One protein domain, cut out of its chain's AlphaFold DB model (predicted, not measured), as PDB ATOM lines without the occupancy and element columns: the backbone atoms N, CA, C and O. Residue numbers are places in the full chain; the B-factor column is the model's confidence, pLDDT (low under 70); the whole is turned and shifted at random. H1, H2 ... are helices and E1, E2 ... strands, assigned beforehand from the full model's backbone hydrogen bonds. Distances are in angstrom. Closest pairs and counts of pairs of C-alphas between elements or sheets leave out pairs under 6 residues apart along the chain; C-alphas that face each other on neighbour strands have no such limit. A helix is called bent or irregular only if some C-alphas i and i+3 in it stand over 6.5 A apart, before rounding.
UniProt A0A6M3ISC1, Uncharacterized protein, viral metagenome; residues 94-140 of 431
ATOM      1  N   ARG A  94      75.770  70.552  12.004       84.56
ATOM      2  CA  ARG A  94      75.073  69.287  12.302       84.56
ATOM      3  C   ARG A  94      76.026  68.243  12.873       84.56
ATOM      4  O   ARG A  94      77.148  68.089  12.392       84.56
ATOM      5  N   SER A  95      75.562  67.479  13.861       82.81
ATOM      6  CA  SER A  95      76.325  66.348  14.387       82.81
ATOM      7  C   SER A  95      76.240  65.133  13.460       82.81
ATOM      8  O   SER A  95      75.141  64.602  13.269       82.81
ATOM      9  N   PRO A  96      77.371  64.589  12.976       74.19
ATOM     10  CA  PRO A  96      77.364  63.311  12.265       74.19
ATOM     11  C   PRO A  96      77.119  62.119  13.205       74.19
ATOM     12  O   PRO A  96      76.705  61.052  12.760       74.19
ATOM     13  N   ARG A  97      77.358  62.273  14.518       76.94
ATOM     14  CA  ARG A  97      77.310  61.167  15.490       76.94
ATOM     15  C   ARG A  97      75.903  60.862  16.001       76.94
ATOM     16  O   ARG A  97      75.614  59.716  16.324       76.94
ATOM     17  N   PHE A  98      75.039  61.871  16.071       74.56
ATOM     18  CA  PHE A  98      73.682  61.747  16.614       74.56
ATOM     19  C   PHE A  98      72.621  61.620  15.516       74.56
ATOM     20  O   PHE A  98      71.525  62.136  15.667       74.56
ATOM     21  N   GLY A  99      72.955  60.999  14.378       77.88
ATOM     22  CA  GLY A  99      71.996  60.800  13.284       77.88
ATOM     23  C   GLY A  99      71.371  62.099  12.763       77.88
ATOM     24  O   GLY A  99      70.227  62.080  12.328       77.88
ATOM     25  N   TYR A 100      72.104  63.220  12.832       77.12
ATOM     26  CA  TYR A 100      71.622  64.572  12.513       77.12
ATOM     27  C   TYR A 100      70.534  65.134  13.450       77.12
ATOM     28  O   TYR A 100      69.973  66.187  13.159       77.12
ATOM     29  N   GLU A 101      70.273  64.500  14.599       86.06
ATOM     30  CA  GLU A 101      69.299  64.980  15.594       86.06
ATOM     31  C   GLU A 101      69.849  66.078  16.521       86.06
ATOM     32  O   GLU A 101      69.100  66.668  17.298       86.06
ATOM     33  N   ALA A 102      71.149  66.371  16.445       88.00
ATOM     34  CA  ALA A 102      71.798  67.407  17.241       88.00
ATOM     35  C   ALA A 102      72.504  68.432  16.352       88.00
ATOM     36  O   ALA A 102      73.173  68.076  15.374       88.00
ATOM     37  N   ILE A 103      72.400  69.697  16.745       91.62
ATOM     38  CA  ILE A 103      73.089  70.824  16.123       91.62
ATOM     39  C   ILE A 103      73.958  71.542  17.152       91.62
ATOM     40  O   ILE A 103      73.621  71.588  18.331       91.62
ATOM     41  N   TYR A 104      75.094  72.066  16.717       90.44
ATOM     42  CA  TYR A 104      76.020  72.834  17.535       90.44
ATOM     43  C   TYR A 104      75.981  74.297  17.112       90.44
ATOM     44  O   TYR A 104      76.098  74.604  15.923       90.44
ATOM     45  N   ASN A 105      75.861  75.183  18.094       91.81
ATOM     46  CA  ASN A 105      76.088  76.611  17.937       91.81
ATOM     47  C   ASN A 105      77.245  77.019  18.869       91.81
ATOM     48  O   ASN A 105      77.228  76.623  20.038       91.81
ATOM     49  N   PRO A 106      78.236  77.808  18.408       81.12
ATOM     50  CA  PRO A 106      79.367  78.239  19.237       81.12
ATOM     51  C   PRO A 106      78.968  78.925  20.549       81.12
ATOM     52  O   PRO A 106      79.719  78.867  21.519       81.12
ATOM     53  N   TYR A 107      77.796  79.560  20.581       82.62
ATOM     54  CA  TYR A 107      77.283  80.287  21.738       82.62
ATOM     55  C   TYR A 107      76.433  79.414  22.669       82.62
ATOM     56  O   TYR A 107      76.471  79.608  23.880       82.62
ATOM     57  N   TYR A 108      75.697  78.436  22.128       85.44
ATOM     58  CA  TYR A 108      74.707  77.652  22.887       85.44
ATOM     59  C   TYR A 108      75.093  76.185  23.107       85.44
ATOM     60  O   TYR A 108      74.367  75.444  23.771       85.44
ATOM     61  N   GLY A 109      76.216  75.738  22.546       91.38
ATOM     62  CA  GLY A 109      76.643  74.346  22.613       91.38
ATOM     63  C   GLY A 109      75.781  73.415  21.756       91.38
ATOM     64  O   GLY A 109      75.204  73.822  20.747       91.38
ATOM     65  N   TRP A 110      75.740  72.136  22.139       90.25
ATOM     66  CA  TRP A 110      74.922  71.129  21.466       90.25
ATOM     67  C   TRP A 110      73.459  71.228  21.899       90.25
ATOM     68  O   TRP A 110      73.153  71.194  23.087       90.25
ATOM     69  N   GLN A 111      72.563  71.281  20.922       90.50
ATOM     70  CA  GLN A 111      71.119  71.409  21.093       90.50
ATOM     71  C   GLN A 111      70.399  70.330  20.274       90.50
ATOM     72  O   GLN A 111      70.911  69.881  19.243       90.50
ATOM     73  N   ASN A 112      69.210  69.906  20.711       89.81
ATOM     74  CA  ASN A 112      68.368  69.006  19.922       89.81
ATOM     75  C   ASN A 112      67.754  69.776  18.744       89.81
ATOM     76  O   ASN A 112      67.162  70.840  18.932       89.81
ATOM     77  N   ILE A 113      67.857  69.233  17.532       87.19
ATOM     78  CA  ILE A 113      67.367  69.903  16.323       87.19
ATOM     79  C   ILE A 113      65.859  70.173  16.378       87.19
ATOM     80  O   ILE A 113      65.411  71.197  15.871       87.19
ATOM     81  N   LYS A 114      65.066  69.304  17.021       85.00
ATOM     82  CA  LYS A 114      63.608  69.474  17.138       85.00
ATOM     83  C   LYS A 114      63.254  70.650  18.038       85.00
ATOM     84  O   LYS A 114      62.313  71.374  17.730       85.00
ATOM     85  N   ASP A 115      64.005  70.846  19.114       85.25
ATOM     86  CA  ASP A 115      63.757  71.932  20.063       85.25
ATOM     87  C   ASP A 115      64.154  73.278  19.456       85.25
ATOM     88  O   ASP A 115      63.388  74.236  19.536       85.25
ATOM     89  N   VAL A 116      65.280  73.323  18.734       84.06
ATOM     90  CA  VAL A 116      65.662  74.524  17.980       84.06
ATOM     91  C   VAL A 116      64.663  74.801  16.859       84.06
ATOM     92  O   VAL A 116      64.210  75.929  16.725       84.06
ATOM     93  N   THR A 117      64.218  73.785  16.118       81.25
ATOM     94  CA  THR A 117      63.200  73.980  15.071       81.25
ATOM     95  C   THR A 117      61.908  74.569  15.646       81.25
ATOM     96  O   THR A 117      61.372  75.504  15.067       81.25
ATOM     97  N   LYS A 118      61.433  74.092  16.807       80.25
ATOM     98  CA  LYS A 118      60.245  74.649  17.482       80.25
ATOM     99  C   LYS A 118      60.412  76.116  17.879       80.25
ATOM    100  O   LYS A 118      59.464  76.878  17.746       80.25
ATOM    101  N   LEU A 119      61.599  76.513  18.344       77.56
ATOM    102  CA  LEU A 119      61.887  77.912  18.694       77.56
ATOM    103  C   LEU A 119      61.816  78.842  17.475       77.56
ATOM    104  O   LEU A 119      61.429  79.997  17.615       77.56
ATOM    105  N   TYR A 120      62.158  78.334  16.289       73.75
ATOM    106  CA  TYR A 120      62.192  79.106  15.046       73.75
ATOM    107  C   TYR A 120      60.976  78.893  14.132       73.75
ATOM    108  O   TYR A 120      60.938  79.488  13.064       73.75
ATOM    109  N   GLN A 121      59.958  78.122  14.536       62.78
ATOM    110  CA  GLN A 121      58.761  77.825  13.723       62.78
ATOM    111  C   GLN A 121      57.894  79.052  13.351       62.78
ATOM    112  O   GLN A 121      56.943  78.910  12.590       62.78
ATOM    113  N   GLY A 122      58.235  80.257  13.827       59.03
ATOM    114  CA  GLY A 122      57.679  81.531  13.342       59.03
ATOM    115  C   GLY A 122      58.435  82.171  12.160       59.03
ATOM    116  O   GLY A 122      57.992  83.191  11.638       59.03
ATOM    117  N   GLY A 123      59.569  81.604  11.739       50.25
ATOM    118  CA  GLY A 123      60.377  82.024  10.590       50.25
ATOM    119  C   GLY A 123      60.619  80.846   9.643       50.25
ATOM    120  O   GLY A 123      60.446  79.698  10.032       50.25
ATOM    121  N   THR A 124      60.974  81.130   8.387       51.06
ATOM    122  CA  THR A 124      61.265  80.150   7.313       51.06
ATOM    123  C   THR A 124      61.902  78.855   7.820       51.06
ATOM    124  O   THR A 124      62.826  78.933   8.633       51.06
ATOM    125  N   ASP A 125      61.442  77.709   7.301       63.53
ATOM    126  CA  ASP A 125      61.870  76.367   7.695       63.53
ATOM    127  C   ASP A 125      63.368  76.322   8.029       63.53
ATOM    128  O   ASP A 125      64.224  76.530   7.175       63.53
ATOM    129  N   PHE A 126      63.701  76.030   9.290       65.94
ATOM    130  CA  PHE A 126      65.087  75.883   9.767       65.94
ATOM    131  C   PHE A 126      65.895  74.867   8.928       65.94
ATOM    132  O   PHE A 126      67.125  74.869   8.909       65.94
ATOM    133  N   TRP A 127      65.194  73.986   8.213       63.28
ATOM    134  CA  TRP A 127      65.752  73.028   7.265       63.28
ATOM    135  C   TRP A 127      66.300  73.663   5.982       63.28
ATOM    136  O   TRP A 127      67.190  73.065   5.380       63.28
ATOM    137  N   ASP A 128      65.825  74.856   5.621       65.88
ATOM    138  CA  ASP A 128      66.269  75.637   4.461       65.88
ATOM    139  C   ASP A 128      67.469  76.534   4.781       65.88
ATOM    140  O   ASP A 128      68.049  77.151   3.885       65.88
ATOM    141  N   TRP A 129      67.866  76.622   6.055       67.44
ATOM    142  CA  TRP A 129      69.096  77.310   6.419       67.44
ATOM    143  C   TRP A 129      70.268  76.528   5.837       67.44
ATOM    144  O   TRP A 129      70.361  75.307   5.995       67.44
ATOM    145  N   ASP A 130      71.162  77.236   5.152       59.75
ATOM    146  CA  ASP A 130      72.322  76.654   4.488       59.75
ATOM    147  C   ASP A 130      73.358  76.223   5.545       59.75
ATOM    148  O   ASP A 130      74.363  76.889   5.807       59.75
ATOM    149  N   LEU A 131      73.066  75.104   6.220       66.75
ATOM    150  CA  LEU A 131      73.886  74.435   7.233       66.75
ATOM    151  C   LEU A 131      75.083  73.762   6.544       66.75
ATOM    152  O   LEU A 131      75.242  72.541   6.552       66.75
ATOM    153  N   THR A 132      75.901  74.582   5.890       49.28
ATOM    154  CA  THR A 132      76.942  74.196   4.925       49.28
ATOM    155  C   THR A 132      78.135  73.492   5.536       49.28
ATOM    156  O   THR A 132      78.933  72.901   4.808       49.28
ATOM    157  N   GLN A 133      78.292  73.529   6.856       54.91
ATOM    158  CA  GLN A 133      79.476  72.983   7.501       54.91
ATOM    159  C   GLN A 133      79.120  71.757   8.336       54.91
ATOM    160  O   GLN A 133      78.653  71.834   9.473       54.91
ATOM    161  N   GLN A 134      79.378  70.584   7.755       53.72
ATOM    162  CA  GLN A 134      79.604  69.392   8.560       53.72
ATOM    163  C   GLN A 134      80.865  69.630   9.389       53.72
ATOM    164  O   GLN A 134      81.928  69.918   8.838       53.72
ATOM    165  N   LEU A 135      80.742  69.535  10.713       56.41
ATOM    166  CA  LEU A 135      81.911  69.549  11.586       56.41
ATOM    167  C   LEU A 135      82.831  68.387  11.212       56.41
ATOM    168  O   LEU A 135      82.368  67.262  11.002       56.41
ATOM    169  N   ASP A 136      84.132  68.668  11.163       52.97
ATOM    170  CA  ASP A 136      85.165  67.652  10.986       52.97
ATOM    171  C   ASP A 136      84.939  66.505  12.001       52.97
ATOM    172  O   ASP A 136      84.673  66.777  13.182       52.97
ATOM    173  N   PRO A 137      85.036  65.225  11.586       55.91
ATOM    174  CA  PRO A 137      84.833  64.068  12.460       55.91
ATOM    175  C   PRO A 137      85.638  64.097  13.769       55.91
ATOM    176  O   PRO A 137      85.230  63.474  14.750       55.91
ATOM    177  N   SER A 138      86.754  64.831  13.822       57.38
ATOM    178  CA  SER A 138      87.550  65.042  15.041       57.38
ATOM    179  C   SER A 138      86.776  65.709  16.188       57.38
ATOM    180  O   SER A 138      87.043  65.412  17.354       57.38
ATOM    181  N   TRP A 139      85.751  66.517  15.895       51.38
ATOM    182  CA  TRP A 139      84.882  67.141  16.903       51.38
ATOM    183  C   TRP A 139      83.889  66.160  17.541       51.38
ATOM    184  O   TRP A 139      83.363  66.423  18.624       51.38
ATOM    185  N   ALA A 140      83.664  64.989  16.931       52.06
ATOM    186  CA  ALA A 140      82.715  63.984  17.417       52.06
ATOM    187  C   ALA A 140      83.114  63.340  18.762       52.06
ATOM    188  O   ALA A 140      82.322  62.590  19.345       52.06
TER     189      ALA A 140
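This is residues 94 to 140 of the 431 residues of an uncharacterized protein of viral metagenome (UniProt A0A6M3ISC1). A small hairpin of two short strands, E1 and E2, stands between the two ends of an elongated model; the short helix H1 runs from the hairpin toward one end, and a long strand-free and mostly irregular stretch, residues 121 to 136, folds back past the hairpin to a second, very short helix, H2, at the other end. Residues 119 to 124, the last two residues of H1 and the turn after it, stick out at the H1 end, and the residues before E1 make a loop on the H2 side of the hairpin. The printed part has 47 residues, with two named strands and two named helices in the order E1, E2, H1, H2; the sheet has the order E1 - E2 and is antiparallel. The class is mixed, helices and strands, with 12 residues in helices and 8 in strands, so that under half of the residues are in named elements. The whole is compact, with a radius of gyration of the C-alphas of 10.9 A, but its outline is elongated, with spans of 34 by 21 by 18 A.

The printed part begins at Arg 94 and reaches its first named element at E1, residues 102 to 105. A tight link of 3 residues joins E1 to E2, residues 109 to 112, and the two form a hairpin. These neighbour strands are antiparallel, with 146 degrees between their N-to-C directions. C-alphas 104 and 110 face each other at 4.4 A, and C-alphas 103 and 111 at 5.4 A. Across the pair, N 103 and O 111 are within hydrogen-bond range at 2.9 A, and N 109 and O 105 at 2.8 A. H1, residues 113 to 120, follows E2 by a tight link with 0 residues between them. The closest C-alphas of E1 and H1 are those of Ala 102 and Ile 113, 5.2 A apart; the two elements have 2 pairs of C-alphas within 8 A, and their centres are 10.9 A apart. A long link leads from H1 to H2, residues 137 to 140. H2 is apart from E1, from E2 and from H1. In H1 every O i to N i+4 pair is within hydrogen-bond range; H2 is too short for such a pair, and its 1 pair of O i and N i+3 is within range.

E1 runs from Ala 102, with its C-alpha at (71.798, 67.407, 17.241), to Asn 105, and is 10.2 A from first to last C-alpha. E2 runs from Gly 109 to Asn 112 and is also 10.2 A long. H1 runs from Ile 113, with its C-alpha at (67.367, 69.903, 16.323), to Tyr 120, and is 10.6 A long; it is not bent. After it, residues 126 to 128 are a helical run too short to bear a name. H2 runs from Pro 137 to Ala 140, 5.4 A, and ends with its C-alpha at (82.715, 63.984, 17.417).

The two C-alphas farthest apart are those of Gly 122 and Ser 138, 34.2 A, while the first and last printed C-alphas, of Arg 94 and Ala 140, are 10.6 A apart. The printed part has no cut. The link from H1 to H2 is long, with 16 residues, and its C-alphas lie 8 to 17 A from the mean of all C-alphas. The mean pLDDT of the printed part is 72.8; residues 121 to 140 are under 70. E1 and E2 each have a mean of 90, H1 of 82 and H2 of 54.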